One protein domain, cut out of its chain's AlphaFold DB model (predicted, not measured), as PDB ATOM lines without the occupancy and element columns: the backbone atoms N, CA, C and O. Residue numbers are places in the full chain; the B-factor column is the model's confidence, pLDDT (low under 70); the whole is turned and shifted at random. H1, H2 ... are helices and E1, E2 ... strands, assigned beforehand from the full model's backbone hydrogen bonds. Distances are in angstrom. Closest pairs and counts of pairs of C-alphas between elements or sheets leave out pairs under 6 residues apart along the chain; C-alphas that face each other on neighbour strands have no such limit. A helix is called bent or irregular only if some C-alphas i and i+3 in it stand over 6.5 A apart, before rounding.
ATOM      1  N   PHE A  22     -15.385  29.901 -16.284       92.81
ATOM      2  CA  PHE A  22     -15.447  31.355 -16.454       92.81
ATOM      3  C   PHE A  22     -15.013  31.770 -17.864       92.81
ATOM      4  O   PHE A  22     -13.911  31.438 -18.300       92.81
ATOM      5  N   VAL A  23     -15.836  32.565 -18.551       94.00
ATOM      6  CA  VAL A  23     -15.484  33.246 -19.809       94.00
ATOM      7  C   VAL A  23     -15.408  34.747 -19.535       94.00
ATOM      8  O   VAL A  23     -16.388  35.368 -19.130       94.00
ATOM      9  N   ILE A  24     -14.232  35.346 -19.728       92.19
ATOM     10  CA  ILE A  24     -13.945  36.731 -19.334       92.19
ATOM     11  C   ILE A  24     -13.598  37.626 -20.525       92.19
ATOM     12  O   ILE A  24     -13.113  37.175 -21.567       92.19
ATOM     13  N   TRP A  25     -13.775  38.936 -20.342       90.62
ATOM     14  CA  TRP A  25     -13.182  39.920 -21.239       90.62
ATOM     15  C   TRP A  25     -11.710  40.098 -20.870       90.62
ATOM     16  O   TRP A  25     -11.382  40.495 -19.752       90.62
ATOM     17  N   ALA A  26     -10.813  39.815 -21.809       85.50
ATOM     18  CA  ALA A  26      -9.386  40.060 -21.660       85.50
ATOM     19  C   ALA A  26      -8.832  40.673 -22.955       85.50
ATOM     20  O   ALA A  26      -9.287  40.310 -24.041       85.50
ATOM     21  N   PRO A  27      -7.837  41.574 -22.890       81.12
ATOM     22  CA  PRO A  27      -7.247  42.150 -24.092       81.12
ATOM     23  C   PRO A  27      -6.461  41.096 -24.886       81.12
ATOM     24  O   PRO A  27      -5.655  40.350 -24.313       81.12
ATOM     25  N   LEU A  28      -6.648  41.070 -26.208       79.50
ATOM     26  CA  LEU A  28      -5.938  40.175 -27.131       79.50
ATOM     27  C   LEU A  28      -4.406  40.251 -26.909       79.50
ATOM     28  O   LEU A  28      -3.887  41.341 -26.632       79.50
ATOM     29  N   PRO A  29      -3.651  39.137 -26.969       74.31
ATOM     30  CA  PRO A  29      -2.201  39.183 -26.821       74.31
ATOM     31  C   PRO A  29      -1.573  39.932 -28.002       74.31
ATOM     32  O   PRO A  29      -1.816  39.595 -29.159       74.31
ATOM     33  N   ARG A  30      -0.721  40.928 -27.728       71.88
ATOM     34  CA  ARG A  30       0.127  41.514 -28.775       71.88
ATOM     35  C   ARG A  30       1.236  40.520 -29.115       71.88
ATOM     36  O   ARG A  30       2.014  40.148 -28.238       71.88
ATOM     37  N   LEU A  31       1.310  40.111 -30.378       68.31
ATOM     38  CA  LEU A  31       2.431  39.333 -30.902       68.31
ATOM     39  C   LEU A  31       3.705  40.198 -30.864       68.31
ATOM     40  O   LEU A  31       3.671  41.321 -31.373       68.31
ATOM     41  N   PRO A  32       4.822  39.728 -30.276       68.00
ATOM     42  CA  PRO A  32       6.094  40.436 -30.360       68.00
ATOM     43  C   PRO A  32       6.533  40.588 -31.819       68.00
ATOM     44  O   PRO A  32       6.423  39.646 -32.607       68.00
ATOM     45  N   GLN A  33       7.030  41.769 -32.177       63.12
ATOM     46  CA  GLN A  33       7.423  42.091 -33.547       63.12
ATOM     47  C   GLN A  33       8.519  41.121 -34.026       63.12
ATOM     48  O   GLN A  33       9.543  40.961 -33.367       63.12
ATOM     49  N   GLY A  34       8.267  40.427 -35.140       66.44
ATOM     50  CA  GLY A  34       9.144  39.372 -35.667       66.44
ATOM     51  C   GLY A  34       8.891  37.950 -35.133       66.44
ATOM     52  O   GLY A  34       9.591  37.032 -35.549       66.44
ATOM     53  N   MET A  35       7.906  37.715 -34.254       73.06
ATOM     54  CA  MET A  35       7.550  36.356 -33.815       73.06
ATOM     55  C   MET A  35       6.634  35.644 -34.833       73.06
ATOM     56  O   MET A  35       5.535  36.140 -35.087       73.06
ATOM     57  N   PRO A  36       7.003  34.458 -35.364       74.81
ATOM     58  CA  PRO A  36       6.119  33.673 -36.229       74.81
ATOM     59  C   PRO A  36       4.855  33.206 -35.497       74.81
ATOM     60  O   PRO A  36       4.924  32.826 -34.323       74.81
ATOM     61  N   ALA A  37       3.720  33.151 -36.202       67.75
ATOM     62  CA  ALA A  37       2.428  32.729 -35.646       67.75
ATOM     63  C   ALA A  37       2.508  31.361 -34.942       67.75
ATOM     64  O   ALA A  37       2.112  31.236 -33.787       67.75
ATOM     65  N   GLU A  38       3.139  30.368 -35.569       69.38
ATOM     66  CA  GLU A  38       3.377  29.032 -34.994       69.38
ATOM     67  C   GLU A  38       4.163  29.069 -33.671       69.38
ATOM     68  O   GLU A  38       3.901  28.300 -32.743       69.38
ATOM     69  N   THR A  39       5.127  29.990 -33.550       71.25
ATOM     70  CA  THR A  39       5.897  30.182 -32.311       71.25
ATOM     71  C   THR A  39       5.033  30.811 -31.220       71.25
ATOM     72  O   THR A  39       5.181  30.456 -30.049       71.25
ATOM     73  N   ALA A  40       4.106  31.698 -31.587       67.69
ATOM     74  CA  ALA A  40       3.124  32.242 -30.660       67.69
ATOM     75  C   ALA A  40       2.123  31.170 -30.202       67.69
ATOM     76  O   ALA A  40       1.955  31.013 -28.994       67.69
ATOM     77  N   MET A  41       1.566  30.360 -31.113       69.38
ATOM     78  CA  MET A  41       0.676  29.232 -30.781       69.38
ATOM     79  C   MET A  41       1.334  28.258 -29.791       69.38
ATOM     80  O   MET A  41       0.714  27.850 -28.814       69.38
ATOM     81  N   ARG A  42       2.625  27.932 -29.971       69.62
ATOM     82  CA  ARG A  42       3.369  27.047 -29.049       69.62
ATOM     83  C   ARG A  42       3.702  27.685 -27.692       69.62
ATOM     84  O   ARG A  42       3.881  26.963 -26.709       69.62
ATOM     85  N   LYS A  43       3.829  29.016 -27.616       71.06
ATOM     86  CA  LYS A  43       4.154  29.741 -26.371       71.06
ATOM     87  C   LYS A  43       2.918  30.165 -25.579       71.06
ATOM     88  O   LYS A  43       2.987  30.199 -24.353       71.06
ATOM     89  N   TYR A  44       1.813  30.478 -26.251       72.75
ATOM     90  CA  TYR A  44       0.641  31.105 -25.644       72.75
ATOM     91  C   TYR A  44      -0.032  30.256 -24.547       72.75
ATOM     92  O   TYR A  44      -0.170  30.779 -23.439       72.75
ATOM     93  N   PRO A  45      -0.337  28.952 -24.736       70.56
ATOM     94  CA  PRO A  45      -0.969  28.130 -23.698       70.56
ATOM     95  C   PRO A  45      -0.201  28.099 -22.367       70.56
ATOM     96  O   PRO A  45      -0.810  28.045 -21.303       70.56
ATOM     97  N   ARG A  46       1.136  28.211 -22.407       68.31
ATOM     98  CA  ARG A  46       2.006  28.187 -21.214       68.31
ATOM     99  C   ARG A  46       1.863  29.424 -20.319       68.31
ATOM    100  O   ARG A  46       2.227  29.372 -19.148       68.31
ATOM    101  N   THR A  47       1.380  30.547 -20.855       74.19
ATOM    102  CA  THR A  47       1.228  31.817 -20.115       74.19
ATOM    103  C   THR A  47      -0.215  32.315 -20.051       74.19
ATOM    104  O   THR A  47      -0.538  33.094 -19.150       74.19
ATOM    105  N   ARG A  48      -1.085  31.816 -20.940       84.56
ATOM    106  CA  ARG A  48      -2.539  32.023 -21.006       84.56
ATOM    107  C   ARG A  48      -3.200  32.027 -19.628       84.56
ATOM    108  O   ARG A  48      -3.615  33.088 -19.169       84.56
ATOM    109  N   LEU A  49      -3.253  30.878 -18.949       82.94
ATOM    110  CA  LEU A  49      -4.014  30.723 -17.702       82.94
ATOM    111  C   LEU A  49      -3.551  31.713 -16.621       82.94
ATOM    112  O   LEU A  49      -4.365  32.428 -16.047       82.94
ATOM    113  N   ASN A  50      -2.235  31.856 -16.429       83.44
ATOM    114  CA  ASN A  50      -1.652  32.831 -15.500       83.44
ATOM    115  C   ASN A  50      -2.024  34.290 -15.830       83.44
ATOM    116  O   ASN A  50      -2.159  35.114 -14.924       83.44
ATOM    117  N   ARG A  51      -2.194  34.635 -17.113       83.75
ATOM    118  CA  ARG A  51      -2.639  35.969 -17.548       83.75
ATOM    119  C   ARG A  51      -4.131  36.183 -17.286       83.75
ATOM    120  O   ARG A  51      -4.502  37.274 -16.862       83.75
ATOM    121  N   LEU A  52      -4.963  35.164 -17.509       86.19
ATOM    122  CA  LEU A  52      -6.403  35.236 -17.249       86.19
ATOM    123  C   LEU A  52      -6.701  35.274 -15.742       86.19
ATOM    124  O   LEU A  52      -7.461  36.134 -15.305       86.19
ATOM    125  N   ILE A  53      -6.032  34.442 -14.932       86.38
ATOM    126  CA  ILE A  53      -6.137  34.464 -13.461       86.38
ATOM    127  C   ILE A  53      -5.813  35.862 -12.926       86.38
ATOM    128  O   ILE A  53      -6.597  36.420 -12.166       86.38
ATOM    129  N   ARG A  54      -4.718  36.485 -13.389       84.06
ATOM    130  CA  ARG A  54      -4.362  37.862 -13.004       84.06
ATOM    131  C   ARG A  54      -5.423  38.898 -13.383       84.06
ATOM    132  O   ARG A  54      -5.556  39.879 -12.663       84.06
ATOM    133  N   ALA A  55      -6.164  38.706 -14.476       85.88
ATOM    134  CA  ALA A  55      -7.263  39.600 -14.846       85.88
ATOM    135  C   ALA A  55      -8.465  39.454 -13.892       85.88
ATOM    136  O   ALA A  55      -9.056  40.459 -13.505       85.88
ATOM    137  N   VAL A  56      -8.775  38.230 -13.448       84.88
ATOM    138  CA  VAL A  56      -9.811  37.977 -12.431       84.88
ATOM    139  C   VAL A  56      -9.380  38.502 -11.056       84.88
ATOM    140  O   VAL A  56     -10.144  39.213 -10.409       84.88
ATOM    141  N   GLU A  57      -8.148  38.224 -10.621       85.56
ATOM    142  CA  GLU A  57      -7.606  38.714  -9.343       85.56
ATOM    143  C   GLU A  57      -7.469  40.242  -9.286       85.56
ATOM    144  O   GLU A  57      -7.583  40.818  -8.206       85.56
ATOM    145  N   ALA A  58      -7.223  40.908 -10.419       83.00
ATOM    146  CA  ALA A  58      -7.184  42.370 -10.495       83.00
ATOM    147  C   ALA A  58      -8.572  43.019 -10.357       83.00
ATOM    148  O   ALA A  58      -8.646  44.198 -10.026       83.00
ATOM    149  N   ARG A  59      -9.650  42.260 -10.603       83.38
ATOM    150  CA  ARG A  59     -11.039  42.712 -10.469       83.38
ATOM    151  C   ARG A  59     -11.640  42.341  -9.111       83.38
ATOM    152  O   ARG A  59     -12.075  43.215  -8.377       83.38
ATOM    153  N   LEU A  60     -11.621  41.055  -8.755       79.31
ATOM    154  CA  LEU A  60     -12.246  40.540  -7.526       79.31
ATOM    155  C   LEU A  60     -11.344  40.648  -6.283       79.31
ATOM    156  O   LEU A  60     -11.791  40.414  -5.161       79.31
ATOM    157  N   GLY A  61     -10.059  40.945  -6.472       76.88
ATOM    158  CA  GLY A  61      -9.034  40.795  -5.445       76.88
ATOM    159  C   GLY A  61      -8.460  39.374  -5.387       76.88
ATOM    160  O   GLY A  61      -9.094  38.376  -5.749       76.88
ATOM    161  N   ARG A  62      -7.214  39.275  -4.915       73.44
ATOM    162  CA  ARG A  62      -6.498  37.996  -4.792       73.44
ATOM    163  C   ARG A  62      -7.214  37.054  -3.826       73.44
ATOM    164  O   ARG A  62      -7.730  37.484  -2.797       73.44
ATOM    165  N   ARG A  63      -7.158  35.751  -4.117       72.75
ATOM    166  CA  ARG A  63      -7.742  34.652  -3.314       72.75
ATOM    167  C   ARG A  63      -9.282  34.570  -3.241       72.75
ATOM    168  O   ARG A  63      -9.746  33.641  -2.586       72.75
ATOM    169  N   ARG A  64     -10.089  35.423  -3.894       72.31
ATOM    170  CA  ARG A  64     -11.568  35.241  -3.916       72.31
ATOM    171  C   ARG A  64     -12.022  34.004  -4.704       72.31
ATOM    172  O   ARG A  64     -12.997  33.362  -4.322       72.31
ATOM    173  N   CYS A  65     -11.301  33.652  -5.765       77.44
ATOM    174  CA  CYS A  65     -11.539  32.441  -6.551       77.44
ATOM    175  C   CYS A  65     -10.438  31.402  -6.316       77.44
ATOM    176  O   CYS A  65      -9.276  31.750  -6.091       77.44
ATOM    177  N   PHE A  66     -10.812  30.131  -6.427       79.62
ATOM    178  CA  PHE A  66      -9.921  28.982  -6.545       79.62
ATOM    179  C   PHE A  66      -9.995  28.456  -7.985       79.62
ATOM    180  O   PHE A  66     -11.090  28.200  -8.481       79.62
ATOM    181  N   PHE A  67      -8.852  28.299  -8.658       84.31
ATOM    182  CA  PHE A  67      -8.788  27.943 -10.082       84.31
ATOM    183  C   PHE A  67      -8.277  26.509 -10.256       84.31
ATOM    184  O   PHE A  67      -7.067  26.273 -10.228       84.31
ATOM    185  N   SER A  68      -9.181  25.545 -10.460       80.06
ATOM    186  CA  SER A  68      -8.809  24.119 -10.483       80.06
ATOM    187  C   SER A  68      -7.961  23.716 -11.697       80.06
ATOM    188  O   SER A  68      -7.207  22.752 -11.626       80.06
ATOM    189  N   GLU A  69      -8.010  24.499 -12.782       77.44
ATOM    190  CA  GLU A  69      -7.131  24.369 -13.958       77.44
ATOM    191  C   GLU A  69      -5.641  24.614 -13.620       77.44
ATOM    192  O   GLU A  69      -4.763  24.211 -14.381       77.44
ATOM    193  N   GLY A  70      -5.337  25.273 -12.491       66.25
ATOM    194  CA  GLY A  70      -3.973  25.654 -12.097       66.25
ATOM    195  C   GLY A  70      -3.560  25.302 -10.662       66.25
ATOM    196  O   GLY A  70      -2.434  25.623 -10.281       66.25
ATOM    197  N   GLN A  71      -4.434  24.691  -9.854       67.69
ATOM    198  CA  GLN A  71      -4.175  24.356  -8.445       67.69
ATOM    199  C   GLN A  71      -4.816  23.004  -8.067       67.69
ATOM    200  O   GLN A  71      -5.945  22.736  -8.484       67.69
ATOM    201  N   PRO A  72      -4.142  22.148  -7.268       65.88
ATOM    202  CA  PRO A  72      -4.714  20.880  -6.812       65.88
ATOM    203  C   PRO A  72      -5.916  21.127  -5.890       65.88
ATOM    204  O   PRO A  72      -5.907  22.058  -5.082       65.88
ATOM    205  N   ARG A  73      -6.956  20.288  -6.016       60.03
ATOM    206  CA  ARG A  73      -8.274  20.483  -5.375       60.03
ATOM    207  C   ARG A  73      -8.196  20.676  -3.859       60.03
ATOM    208  O   ARG A  73      -8.955  21.474  -3.316       60.03
ATOM    209  N   ASP A  74      -7.238  20.021  -3.214       57.88
ATOM    210  CA  ASP A  74      -7.037  19.998  -1.759       57.88
ATOM    211  C   ASP A  74      -6.616  21.361  -1.170       57.88
ATOM    212  O   ASP A  74      -6.544  21.525   0.045       57.88
ATOM    213  N   GLN A  75      -6.328  22.357  -2.021       65.94
ATOM    214  CA  GLN A  75      -5.982  23.723  -1.611       65.94
ATOM    215  C   GLN A  75      -7.164  24.707  -1.648       65.94
ATOM    216  O   GLN A  75      -6.991  25.862  -1.243       65.94
ATOM    217  N   LYS A  76      -8.360  24.293  -2.102       70.44
ATOM    218  CA  LYS A  76      -9.557  25.149  -2.068       70.44
ATOM    219  C   LYS A  76      -9.950  25.438  -0.617       70.44
ATOM    220  O   LYS A  76     -10.272  24.525   0.137       70.44
ATOM    221  N   LYS A  77     -10.010  26.717  -0.244       66.88
ATOM    222  CA  LYS A  77     -10.616  27.154   1.022       66.88
ATOM    223  C   LYS A  77     -12.122  27.352   0.858       66.88
ATOM    224  O   LYS A  77     -12.589  27.736  -0.212       66.88
ATOM    225  N   GLU A  78     -12.869  27.144   1.936       57.75
ATOM    226  CA  GLU A  78     -14.338  27.251   1.966       57.75
ATOM    227  C   GLU A  78     -14.839  28.632   1.509       57.75
ATOM    228  O   GLU A  78     -15.843  28.731   0.813       57.75
ATOM    229  N   SER A  79     -14.080  29.693   1.801       58.25
ATOM    230  CA  SER A  79     -14.366  31.080   1.410       58.25
ATOM    231  C   SER A  79     -14.003  31.432  -0.048       58.25
ATOM    232  O   SER A  79     -13.667  32.589  -0.322       58.25
ATOM    233  N   GLN A  80     -13.937  30.456  -0.964       67.38
ATOM    234  CA  GLN A  80     -13.483  30.663  -2.346       67.38
ATOM    235  C   GLN A  80     -14.462  30.099  -3.376       67.38
ATOM    236  O   GLN A  80     -14.805  28.912  -3.350       67.38
ATOM    237  N   PHE A  81     -14.824  30.928  -4.357       75.00
ATOM    238  CA  PHE A  81     -15.607  30.476  -5.503       75.00
ATOM    239  C   PHE A  81     -14.783  29.499  -6.357       75.00
ATOM    240  O   PHE A  81     -13.621  29.768  -6.672       75.00
ATOM    241  N   GLY A  82     -15.364  28.352  -6.716       80.56
ATOM    242  CA  GLY A  82     -14.684  27.317  -7.495       80.56
ATOM    243  C   GLY A  82     -14.792  27.575  -8.994       80.56
ATOM    244  O   GLY A  82     -15.851  27.368  -9.571       80.56
ATOM    245  N   VAL A  83     -13.688  27.976  -9.625       85.25
ATOM    246  CA  VAL A  83     -13.581  28.105 -11.083       85.25
ATOM    247  C   VAL A  83     -12.949  26.827 -11.633       85.25
ATOM    248  O   VAL A  83     -11.793  26.519 -11.323       85.25
ATOM    249  N   SER A  84     -13.696  26.065 -12.432       85.75
ATOM    250  CA  SER A  84     -13.205  24.817 -13.032       85.75
ATOM    251  C   SER A  84     -12.130  25.106 -14.072       85.75
ATOM    252  O   SER A  84     -11.013  24.598 -13.947       85.75
ATOM    253  N   ARG A  85     -12.461  25.964 -15.045       89.44
ATOM    254  CA  ARG A  85     -11.602  26.427 -16.142       89.44
ATOM    255  C   ARG A  85     -11.831  27.909 -16.424       89.44
ATOM    256  O   ARG A  85     -12.875  28.457 -16.072       89.44
ATOM    257  N   LEU A  86     -10.870  28.553 -17.078       91.12
ATOM    258  CA  LEU A  86     -10.913  29.984 -17.371       91.12
ATOM    259  C   LEU A  86     -10.560  30.265 -18.838       91.12
ATOM    260  O   LEU A  86      -9.514  29.839 -19.325       91.12
ATOM    261  N   TYR A  87     -11.412  31.023 -19.531       92.75
ATOM    262  CA  TYR A  87     -11.278  31.388 -20.945       92.75
ATOM    263  C   TYR A  87     -11.426  32.895 -21.160       92.75
ATOM    264  O   TYR A  87     -12.162  33.561 -20.436       92.75
ATOM    265  N   ALA A  88     -10.767  33.444 -22.178       90.12
ATOM    266  CA  ALA A  88     -11.094  34.763 -22.708       90.12
ATOM    267  C   ALA A  88     -12.029  34.633 -23.914       90.12
ATOM    268  O   ALA A  88     -11.850  33.746 -24.744       90.12
ATOM    269  N   ILE A  89     -12.992  35.548 -24.054       90.75
ATOM    270  CA  ILE A  89     -14.025  35.451 -25.100       90.75
ATOM    271  C   ILE A  89     -13.455  35.330 -26.527       90.75
ATOM    272  O   ILE A  89     -14.004  34.585 -27.324       90.75
ATOM    273  N   TYR A  90     -12.315  35.957 -26.848       86.75
ATOM    274  CA  TYR A  90     -11.686  35.850 -28.180       86.75
ATOM    275  C   TYR A  90     -11.113  34.459 -28.507       86.75
ATOM    276  O   TYR A  90     -10.808  34.190 -29.666       86.75
ATOM    277  N   GLU A  91     -10.929  33.596 -27.506       88.19
ATOM    278  CA  GLU A  91     -10.428  32.226 -27.675       88.19
ATOM    279  C   GLU A  91     -11.547  31.239 -28.030       88.19
ATOM    280  O   GLU A  91     -11.286  30.197 -28.630       88.19
ATOM    281  N   VAL A  92     -12.778  31.568 -27.620       87.88
ATOM    282  CA  VAL A  92     -13.962  30.694 -27.633       87.88
ATOM    283  C   VAL A  92     -15.192  31.369 -28.258       87.88
ATOM    284  O   VAL A  92     -16.297  30.861 -28.129       87.88
ATOM    285  N   GLU A  93     -15.035  32.504 -28.948       85.88
ATOM    286  CA  GLU A  93     -16.134  33.265 -29.582       85.88
ATOM    287  C   GLU A  93     -16.947  32.437 -30.594       85.88
ATOM    288  O   GLU A  93     -18.088  32.775 -30.899       85.88
ATOM    289  N   HIS A  94     -16.362  31.347 -31.099       79.88
ATOM    290  CA  HIS A  94     -16.969  30.380 -32.012       79.88
ATOM    291  C   HIS A  94     -17.600  29.161 -31.316       79.88
ATOM    292  O   HIS A  94     -18.193  28.320 -31.991       79.88
ATOM    293  N   TRP A  95     -17.481  29.028 -29.990       86.25
ATOM    294  CA  TRP A  95     -18.047  27.901 -29.241       86.25
ATOM    295  C   TRP A  95     -19.537  28.140 -28.931       86.25
ATOM    296  O   TRP A  95     -19.902  29.226 -28.462       86.25
ATOM    297  N   PRO A  96     -20.418  27.133 -29.111       80.56
ATOM    298  CA  PRO A  96     -21.824  27.240 -28.729       80.56
ATOM    299  C   PRO A  96     -21.994  27.659 -27.262       80.56
ATOM    300  O   PRO A  96     -21.462  27.022 -26.355       80.56
ATOM    301  N   GLY A  97     -22.742  28.741 -27.030       83.69
ATOM    302  CA  GLY A  97     -23.018  29.265 -25.689       83.69
ATOM    303  C   GLY A  97     -21.944  30.182 -25.085       83.69
ATOM    304  O   GLY A  97     -22.154  30.668 -23.979       83.69
ATOM    305  N   ALA A  98     -20.840  30.493 -25.776       86.19
ATOM    306  CA  ALA A  98     -19.748  31.296 -25.201       86.19
ATOM    307  C   ALA A  98     -20.177  32.684 -24.681       86.19
ATOM    308  O   ALA A  98     -19.702  33.125 -23.635       86.19
ATOM    309  N   PHE A  99     -21.113  33.352 -25.365       89.19
ATOM    310  CA  PHE A  99     -21.679  34.630 -24.912       89.19
ATOM    311  C   PHE A  99     -22.584  34.472 -23.678       89.19
ATOM    312  O   PHE A  99     -22.479  35.261 -22.746       89.19
ATOM    313  N   ALA A 100     -23.388  33.407 -23.607       85.00
ATOM    314  CA  ALA A 100     -24.172  33.083 -22.413       85.00
ATOM    315  C   ALA A 100     -23.271  32.767 -21.206       85.00
ATOM    316  O   ALA A 100     -23.533  33.231 -20.097       85.00
ATOM    317  N   GLN A 101     -22.168  32.046 -21.427       90.88
ATOM    318  CA  GLN A 101     -21.172  31.765 -20.393       90.88
ATOM    319  C   GLN A 101     -20.421  33.032 -19.954       90.88
ATOM    320  O   GLN A 101     -20.097  33.179 -18.775       90.88
ATOM    321  N   PHE A 102     -20.174  33.974 -20.870       93.31
ATOM    322  CA  PHE A 102     -19.621  35.288 -20.544       93.31
ATOM    323  C   PHE A 102     -20.582  36.106 -19.670       93.31
ATOM    324  O   PHE A 102     -20.172  36.587 -18.614       93.31
ATOM    325  N   ASP A 103     -21.856  36.200 -20.056       87.31
ATOM    326  CA  ASP A 103     -22.903  36.899 -19.301       87.31
ATOM    327  C   ASP A 103     -23.104  36.295 -17.901       87.31
ATOM    328  O   ASP A 103     -23.176  37.019 -16.903       87.31
ATOM    329  N   TRP A 104     -23.107  34.961 -17.812       87.25
ATOM    330  CA  TRP A 104     -23.095  34.218 -16.551       87.25
ATOM    331  C   TRP A 104     -21.881  34.587 -15.690       87.25
ATOM    332  O   TRP A 104     -22.026  34.939 -14.518       87.25
ATOM    333  N   THR A 105     -20.687  34.595 -16.285       90.38
ATOM    334  CA  THR A 105     -19.445  34.964 -15.595       90.38
ATOM    335  C   THR A 105     -19.496  36.407 -15.080       90.38
ATOM    336  O   THR A 105     -19.081  36.661 -13.950       90.38
ATOM    337  N   GLN A 106     -20.044  37.356 -15.854       87.12
ATOM    338  CA  GLN A 106     -20.220  38.741 -15.399       87.12
ATOM    339  C   GLN A 106     -21.172  38.837 -14.201       87.12
ATOM    340  O   GLN A 106     -20.874  39.557 -13.248       87.12
ATOM    341  N   PHE A 107     -22.280  38.090 -14.215       82.69
ATOM    342  CA  PHE A 107     -23.223  38.039 -13.098       82.69
ATOM    343  C   PHE A 107     -22.600  37.434 -11.830       82.69
ATOM    344  O   PHE A 107     -22.738  38.012 -10.749       82.69
ATOM    345  N   VAL A 108     -21.873  36.315 -11.936       82.50
ATOM    346  CA  VAL A 108     -21.184  35.703 -10.784       82.50
ATOM    347  C   VAL A 108     -20.141  36.663 -10.205       82.50
ATOM    348  O   VAL A 108     -20.129  36.896  -8.997       82.50
ATOM    349  N   MET A 109     -19.323  37.298 -11.055       83.06
ATOM    350  CA  MET A 109     -18.352  38.310 -10.621       83.06
ATOM    351  C   MET A 109     -19.015  39.477  -9.886       83.06
ATOM    352  O   MET A 109     -18.570  39.829  -8.797       83.06
ATOM    353  N   ALA A 110     -20.114  40.014 -10.419       78.94
ATOM    354  CA  ALA A 110     -20.833  41.126  -9.804       78.94
ATOM    355  C   ALA A 110     -21.442  40.774  -8.432       78.94
ATOM    356  O   ALA A 110     -21.509  41.639  -7.559       78.94
ATOM    357  N   ASN A 111     -21.850  39.518  -8.195       74.38
ATOM    358  CA  ASN A 111     -22.292  39.083  -6.863       74.38
ATOM    359  C   ASN A 111     -21.107  38.965  -5.883       74.38
ATOM    360  O   ASN A 111     -21.215  39.439  -4.755       74.38
ATOM    361  N   ILE A 112     -19.950  38.441  -6.314       76.25
ATOM    362  CA  ILE A 112     -18.727  38.398  -5.482       76.25
ATOM    363  C   ILE A 112     -18.262  39.825  -5.121       76.25
ATOM    364  O   ILE A 112     -17.886  40.081  -3.977       76.25
ATOM    365  N   GLU A 113     -18.337  40.774  -6.058       76.62
ATOM    366  CA  GLU A 113     -18.045  42.198  -5.821       76.62
ATOM    367  C   GLU A 113     -19.036  42.828  -4.827       76.62
ATOM    368  O   GLU A 113     -18.619  43.464  -3.857       76.62
ATOM    369  N   ARG A 114     -20.343  42.598  -5.013       72.94
ATOM    370  CA  ARG A 114     -21.404  43.048  -4.095       72.94
ATOM    371  C   ARG A 114     -21.174  42.546  -2.667       72.94
ATOM    372  O   ARG A 114     -21.304  43.311  -1.711       72.94
ATOM    373  N   ASP A 115     -20.831  41.272  -2.525       67.81
ATOM    374  CA  ASP A 115     -20.652  40.632  -1.225       67.81
ATOM    375  C   ASP A 115     -19.332  41.049  -0.568       67.81
ATOM    376  O   ASP A 115     -19.282  41.207   0.650       67.81
ATOM    377  N   ALA A 116     -18.281  41.327  -1.346       71.25
ATOM    378  CA  ALA A 116     -17.075  41.973  -0.831       71.25
ATOM    379  C   ALA A 116     -17.394  43.358  -0.236       71.25
ATOM    380  O   ALA A 116     -17.058  43.602   0.923       71.25
ATOM    381  N   LEU A 117     -18.121  44.209  -0.970       69.19
ATOM    382  CA  LEU A 117     -18.534  45.540  -0.505       69.19
ATOM    383  C   LEU A 117     -19.412  45.478   0.757       69.19
ATOM    384  O   LEU A 117     -19.188  46.237   1.699       69.19
ATOM    385  N   ARG A 118     -20.377  44.549   0.825       66.94
ATOM    386  CA  ARG A 118     -21.245  44.364   2.008       66.94
ATOM    387  C   ARG A 118     -20.469  43.901   3.249       66.94
ATOM    388  O   ARG A 118     -20.846  44.253   4.364       66.94
ATOM    389  N   ASN A 119     -19.396  43.130   3.066       70.31
ATOM    390  CA  ASN A 119     -18.509  42.710   4.155       70.31
ATOM    391  C   ASN A 119     -17.555  43.829   4.615       70.31
ATOM    392  O   ASN A 119     -17.207  43.874   5.789       70.31
ATOM    393  N   GLU A 120     -17.141  44.726   3.716       72.44
ATOM    394  CA  GLU A 120     -16.209  45.824   4.018       72.44
ATOM    395  C   GLU A 120     -16.906  47.050   4.635       72.44
ATOM    396  O   GLU A 120     -16.430  47.599   5.625       72.44
ATOM    397  N   TYR A 121     -18.071  47.442   4.105       71.19
ATOM    398  CA  TYR A 121     -18.836  48.615   4.556       71.19
ATOM    399  C   TYR A 121     -20.032  48.275   5.467       71.19
ATOM    400  O   TYR A 121     -20.738  49.169   5.933       71.19
ATOM    401  N   GLY A 122     -20.245  46.989   5.758       59.44
ATOM    402  CA  GLY A 122     -21.233  46.500   6.718       59.44
ATOM    403  C   GLY A 122     -22.667  46.367   6.189       59.44
ATOM    404  O   GLY A 122     -23.027  46.805   5.094       59.44
ATOM    405  N   ARG A 123     -23.526  45.749   7.016       57.91
ATOM    406  CA  ARG A 123     -24.912  45.357   6.674       57.91
ATOM    407  C   ARG A 123     -25.838  46.520   6.268       57.91
ATOM    408  O   ARG A 123     -26.877  46.261   5.669       57.91
ATOM    409  N   SER A 124     -25.485  47.769   6.580       50.56
ATOM    410  CA  SER A 124     -26.243  48.977   6.212       50.56
ATOM    411  C   SER A 124     -26.043  49.410   4.756       50.56
ATOM    412  O   SER A 124     -26.904  50.105   4.210       50.56
ATOM    413  N   MET A 125     -24.950  48.996   4.103       52.81
ATOM    414  CA  MET A 125     -24.728  49.277   2.688       52.81
ATOM    415  C   MET A 125     -25.738  48.495   1.836       52.81
ATOM    416  O   MET A 125     -25.856  47.275   1.955       52.81
ATOM    417  N   LYS A 126     -26.444  49.193   0.939       57.84
ATOM    418  CA  LYS A 126     -27.378  48.605  -0.035       57.84
ATOM    419  C   LYS A 126     -26.805  48.714  -1.459       57.84
ATOM    420  O   LYS A 126     -27.281  49.547  -2.230       57.84
ATOM    421  N   PRO A 127     -25.760  47.937  -1.813       59.53
ATOM    422  CA  PRO A 127     -25.255  47.898  -3.182       59.53
ATOM    423  C   PRO A 127     -26.342  47.391  -4.140       59.53
ATOM    424  O   PRO A 127     -27.206  46.597  -3.757       59.53
ATOM    425  N   ALA A 128     -26.304  47.849  -5.393       60.28
ATOM    426  CA  ALA A 128     -27.260  47.419  -6.409       60.28
ATOM    427  C   ALA A 128     -27.194  45.894  -6.613       60.28
ATOM    428  O   ALA A 128     -26.110  45.313  -6.676       60.28
ATOM    429  N   LEU A 129     -28.357  45.246  -6.718       58.62
ATOM    430  CA  LEU A 129     -28.429  43.811  -6.984       58.62
ATOM    431  C   LEU A 129     -28.036  43.532  -8.443       58.62
ATOM    432  O   LEU A 129     -28.657  44.115  -9.337       58.62
ATOM    433  N   PRO A 130     -27.072  42.635  -8.710       66.00
ATOM    434  CA  PRO A 130     -26.837  42.134 -10.055       66.00
ATOM    435  C   PRO A 130     -28.095  41.432 -10.579       66.00
ATOM    436  O   PRO A 130     -28.646  40.551  -9.918       66.00
ATOM    437  N   THR A 131     -28.542  41.811 -11.773       66.00
ATOM    438  CA  THR A 131     -29.625  41.118 -12.488       66.00
ATOM    439  C   THR A 131     -29.014  40.014 -13.339       66.00
ATOM    440  O   THR A 131     -28.075  40.286 -14.086       66.00
ATOM    441  N   LEU A 132     -29.538  38.787 -13.269       67.00
ATOM    442  CA  LEU A 132     -29.090  37.710 -14.158       67.00
ATOM    443  C   LEU A 132     -29.536  37.996 -15.610       67.00
ATOM    444  O   LEU A 132     -30.738  38.177 -15.830       67.00
ATOM    445  N   PRO A 133     -28.626  38.027 -16.602       72.81
ATOM    446  CA  PRO A 133     -28.998  38.167 -18.010       72.81
ATOM    447  C   PRO A 133     -29.815  36.968 -18.506       72.81
ATOM    448  O   PRO A 133     -29.551  35.832 -18.117       72.81
ATOM    449  N   ALA A 134     -30.780  37.198 -19.403       62.94
ATOM    450  CA  ALA A 134     -31.663  36.142 -19.917       62.94
ATOM    451  C   ALA A 134     -30.896  34.993 -20.606       62.94
ATOM    452  O   ALA A 134     -31.252  33.828 -20.457       62.94
ATOM    453  N   SER A 135     -29.798  35.324 -21.289       76.06
ATOM    454  CA  SER A 135     -28.823  34.396 -21.877       76.06
ATOM    455  C   SER A 135     -28.207  33.426 -20.860       76.06
ATOM    456  O   SER A 135     -27.939  32.277 -21.196       76.06
ATOM    457  N   ALA A 136     -28.006  33.868 -19.618       75.38
ATOM    458  CA  ALA A 136     -27.345  33.118 -18.553       75.38
ATOM    459  C   ALA A 136     -28.302  32.277 -17.682       75.38
ATOM    460  O   ALA A 136     -27.843  31.481 -16.860       75.38
ATOM    461  N   VAL A 137     -29.624  32.417 -17.859       71.75
ATOM    462  CA  VAL A 137     -30.645  31.689 -17.076       71.75
ATOM    463  C   VAL A 137     -30.471  30.160 -17.120       71.75
ATOM    464  O   VAL A 137     -30.490  29.565 -16.042       71.75
ATOM    465  N   PRO A 138     -30.207  29.508 -18.274       70.06
ATOM    466  CA  PRO A 138     -30.018  28.053 -18.313       70.06
ATOM    467  C   PRO A 138     -28.794  27.576 -17.517       70.06
ATOM    468  O   PRO A 138     -28.812  26.496 -16.933       70.06
ATOM    469  N   ILE A 139     -27.737  28.393 -17.449       79.38
ATOM    470  CA  ILE A 139     -26.495  28.058 -16.734       79.38
ATOM    471  C   ILE A 139     -26.704  28.184 -15.217       79.38
ATOM    472  O   ILE A 139     -26.245  27.334 -14.456       79.38
ATOM    473  N   TYR A 140     -27.467  29.191 -14.777       75.56
ATOM    474  CA  TYR A 140     -27.922  29.319 -13.388       75.56
ATOM    475  C   TYR A 140     -28.842  28.161 -12.967       75.56
ATOM    476  O   TYR A 140     -28.704  27.635 -11.867       75.56
ATOM    477  N   GLN A 141     -29.750  27.724 -13.845       67.94
ATOM    478  CA  GLN A 141     -30.619  26.570 -13.585       67.94
ATOM    479  C   GLN A 141     -29.818  25.264 -13.468       67.94
ATOM    480  O   GLN A 141     -30.057  24.485 -12.547       67.94
ATOM    481  N   GLU A 142     -28.826  25.045 -14.335       73.69
ATOM    482  CA  GLU A 142     -27.937  23.880 -14.252       73.69
ATOM    483  C   GLU A 142     -27.033  23.918 -13.006       73.69
ATOM    484  O   GLU A 142     -26.817  22.878 -12.385       73.69
ATOM    485  N   MET A 143     -26.570  25.102 -12.578       80.00
ATOM    486  CA  MET A 143     -25.890  25.286 -11.287       80.00
ATOM    487  C   MET A 143     -26.781  24.842 -10.124       80.00
ATOM    488  O   MET A 143     -26.384  23.970  -9.353       80.00
ATOM    489  N   LEU A 144     -28.012  25.367 -10.038       70.62
ATOM    490  CA  LEU A 144     -28.955  24.979  -8.987       70.62
ATOM    491  C   LEU A 144     -29.234  23.471  -9.009       70.62
ATOM    492  O   LEU A 144     -29.319  22.849  -7.951       70.62
ATOM    493  N   ARG A 145     -29.339  22.859 -10.195       64.62
ATOM    494  CA  ARG A 145     -29.568  21.414 -10.347       64.62
ATOM    495  C   ARG A 145     -28.383  20.577  -9.853       64.62
ATOM    496  O   ARG A 145     -28.598  19.539  -9.232       64.62
ATOM    497  N   GLN A 146     -27.147  21.008 -10.108       64.25
ATOM    498  CA  GLN A 146     -25.953  20.303  -9.632       64.25
ATOM    499  C   GLN A 146     -25.740  20.504  -8.122       64.25
ATOM    500  O   GLN A 146     -25.491  19.527  -7.418       64.25
ATOM    501  N   GLU A 147     -25.915  21.718  -7.593       63.59
ATOM    502  CA  GLU A 147     -25.675  21.999  -6.168       63.59
ATOM    503  C   GLU A 147     -26.789  21.465  -5.247       63.59
ATOM    504  O   GLU A 147     -26.489  20.936  -4.179       63.59
ATOM    505  N   SER A 148     -28.060  21.478  -5.676       49.59
ATOM    506  CA  SER A 148     -29.172  20.886  -4.898       49.59
ATOM    507  C   SER A 148     -29.112  19.359  -4.779       49.59
ATOM    508  O   SER A 148     -29.675  18.797  -3.842       49.59
ATOM    509  N   SER A 149     -28.394  18.676  -5.677       42.31
ATOM    510  CA  SER A 149     -28.171  17.227  -5.581       42.31
ATOM    511  C   SER A 149     -27.140  16.816  -4.510       42.31
ATOM    512  O   SER A 149     -26.972  15.626  -4.248       42.31
ATOM    513  N   GLY A 150     -26.479  17.780  -3.851       37.38
ATOM    514  CA  GLY A 150     -25.493  17.566  -2.784       37.38
ATOM    515  C   GLY A 150     -26.005  17.892  -1.374       37.38
ATOM    516  O   GLY A 150     -25.495  18.809  -0.734       37.38
ATOM    517  N   GLN A 160     -23.352  32.258  -1.146       38.94
ATOM    518  CA  GLN A 160     -24.419  31.608  -1.920       38.94
ATOM    519  C   GLN A 160     -25.167  32.596  -2.828       38.94
ATOM    520  O   GLN A 160     -25.516  33.703  -2.416       38.94
ATOM    521  N   ILE A 161     -25.503  32.159  -4.047       42.84
ATOM    522  CA  ILE A 161     -26.345  32.920  -4.982       42.84
ATOM    523  C   ILE A 161     -27.816  32.510  -4.802       42.84
ATOM    524  O   ILE A 161     -28.361  31.735  -5.584       42.84
ATOM    525  N   ALA A 162     -28.477  33.052  -3.778       35.00
ATOM    526  CA  ALA A 162     -29.926  32.920  -3.613       35.00
ATOM    527  C   ALA A 162     -30.657  33.899  -4.554       35.00
ATOM    528  O   ALA A 162     -30.711  35.098  -4.285       35.00
ATOM    529  N   GLY A 163     -31.184  33.417  -5.685       33.56
ATOM    530  CA  GLY A 163     -31.904  34.232  -6.671       33.56
ATOM    531  C   GLY A 163     -33.387  33.878  -6.784       33.56
ATOM    532  O   GLY A 163     -33.728  32.753  -7.145       33.56
ATOM    533  N   VAL A 164     -34.266  34.862  -6.560       29.97
ATOM    534  CA  VAL A 164     -35.727  34.728  -6.724       29.97
ATOM    535  C   VAL A 164     -36.183  35.472  -7.983       29.97
ATOM    536  O   VAL A 164     -35.742  36.591  -8.261       29.97
ATOM    537  N   ILE A 165     -37.080  34.854  -8.758       33.38
ATOM    538  CA  ILE A 165     -37.671  35.444  -9.968       33.38
ATOM    539  C   ILE A 165     -38.742  36.465  -9.558       33.38
ATOM    540  O   ILE A 165     -39.791  36.092  -9.039       33.38
ATOM    541  N   PHE A 166     -38.526  37.749  -9.850       27.33
ATOM    542  CA  PHE A 166     -39.510  38.808  -9.622       27.33
ATOM    543  C   PHE A 166     -39.803  39.567 -10.922       27.33
ATOM    544  O   PHE A 166     -38.939  40.247 -11.472       27.33
ATOM    545  N   LYS A 167     -41.043  39.461 -11.425       25.31
ATOM    546  CA  LYS A 167     -41.507  40.120 -12.668       25.31
ATOM    547  C   LYS A 167     -40.596  39.879 -13.892       25.31
ATOM    548  O   LYS A 167     -40.370  40.786 -14.686       25.31
ATOM    549  N   GLY A 168     -40.057  38.666 -14.038       30.66
ATOM    550  CA  GLY A 168     -39.177  38.300 -15.159       30.66
ATOM    551  C   GLY A 168     -37.717  38.759 -15.026       30.66
ATOM    552  O   GLY A 168     -36.931  38.518 -15.935       30.66
ATOM    553  N   GLN A 169     -37.330  39.370 -13.903       28.19
ATOM    554  CA  GLN A 169     -35.931  39.622 -13.543       28.19
ATOM    555  C   GLN A 169     -35.574  38.813 -12.292       28.19
ATOM    556  O   GLN A 169     -36.300  38.847 -11.299       28.19
ATOM    557  N   ILE A 170     -34.451  38.098 -12.314       37.59
ATOM    558  CA  ILE A 170     -33.930  37.430 -11.114       37.59
ATOM    559  C   ILE A 170     -33.193  38.465 -10.265       37.59
ATOM    560  O   ILE A 170     -32.310  39.165 -10.764       37.59
ATOM    561  N   ARG A 171     -33.574  38.561  -8.987       33.97
ATOM    562  CA  ARG A 171     -32.960  39.447  -7.988       33.97
ATOM    563  C   ARG A 171     -32.445  38.616  -6.817       33.97
ATOM    564  O   ARG A 171     -33.170  37.765  -6.301       33.97
ATOM    565  N   THR A 172     -31.206  38.866  -6.401       35.84
ATOM    566  CA  THR A 172     -30.533  38.098  -5.345       35.84
ATOM    567  C   THR A 172     -30.743  38.712  -3.958       35.84
ATOM    568  O   THR A 172     -29.902  39.459  -3.453       35.84
TER     569      THR A 172
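What this domain is: This is residues 22 to 150 and 160 to 172 of the 536 residues of an uncharacterized protein of Cladophialophora immunda (UniProt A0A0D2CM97). A small parallel pair of strands, E1 and E4, lies in the middle, with H2 packed on the E4 side and the long helix H4 on the E1 side. H5 meets H4 near the first ends of both, with residues 135 to 140 of H5 on residues 99 to 104 of H4, and makes a corner with it; the small hairpin E5 and E6 lies toward one end of the elongated whole, and H1 lies toward the opposite end. The printed part has 142 residues, in the order E1, H1, H2, E2, E3, E4, H3, H4, H5, E5, E6; E2 and E3 form a second parallel pair, E5 and E6 an antiparallel one. The class is mixed, helices and strands; the whole is only just compact, close to loose, with a radius of gyration of the C-alphas of 17.2 A and spans of 55 by 31 by 30 A.

Where its parts are: E1, residues 22 to 24, begins with C-alpha 22 at (-15.447, 31.355, -16.454). H1 is residues 37 to 43, 9.9 A long, and H2 residues 45 to 60, 23.3 A. H2 is irregular: C-alphas 46 and 49 are 7.4 A apart. Strands E2, residues 65 to 67, E3, residues 81 to 83, and E4, residues 86 to 88, precede H3, residues 89 to 92. H4, residues 98 to 121, is 34.4 A long and ends with C-alpha 121 at (-18.836, 48.615, 4.556). H5, residues 134 to 148, is 21.6 A long and irregular, with C-alphas 135 and 138 7.4 A apart. E5 is residues 164 to 166; E6, residues 169 to 171, ends with C-alpha 171 at (-32.960, 39.447, -7.988).

How they stand to each other: H4 is the hub, touching H2, H3 and H5. With residues 99 to 104 alone it touches H5, closest at the C-alphas of Trp 104 and Ala 136, 4.8 A, at a steep tilt of 69 degrees, only just short of about perpendicular, the same way. H2 and H4 only just touch, with 3 pairs of C-alphas within 8 A, closest Leu 60 and Glu 113, 6.3 A. H3 touches H4, closest at the C-alphas of Val 92 and Ala 98, 6.3 A. The closest C-alphas of E1 and H4 are those of Val 23 and Phe 102, 4.7 A; of H2 and E4, Leu 52 and Leu 86, 6.9 A. Within hydrogen-bond range are N 24 and O 87 of E1 and E4, 2.8 A, N 66 and O 81 of E2 and E3, 2.8 A, and N 166 and O 169 of the hairpin E5 and E6, 2.9 A. E3 runs on into E4 at 67 degrees. H1 and H2 meet only through their link. Every O i to N i+4 pair is within range in H1 and H4, 10 of 12 in H2 and 9 of 11 in H5; H3 is too short for such a pair.

The domain as a whole: The C-alphas farthest apart, of Gly 34 and Ser 124, are 55.7 A apart. Residues 151 to 159 are not printed; C-alphas 150 and 160 are 14.1 A apart. The links E1 to H1, E2 to E3 and H4 to H5 are long. The mean pLDDT of the printed part is 71.1; 55 residues are under 70, among them 122 to 132 and 160 to 172.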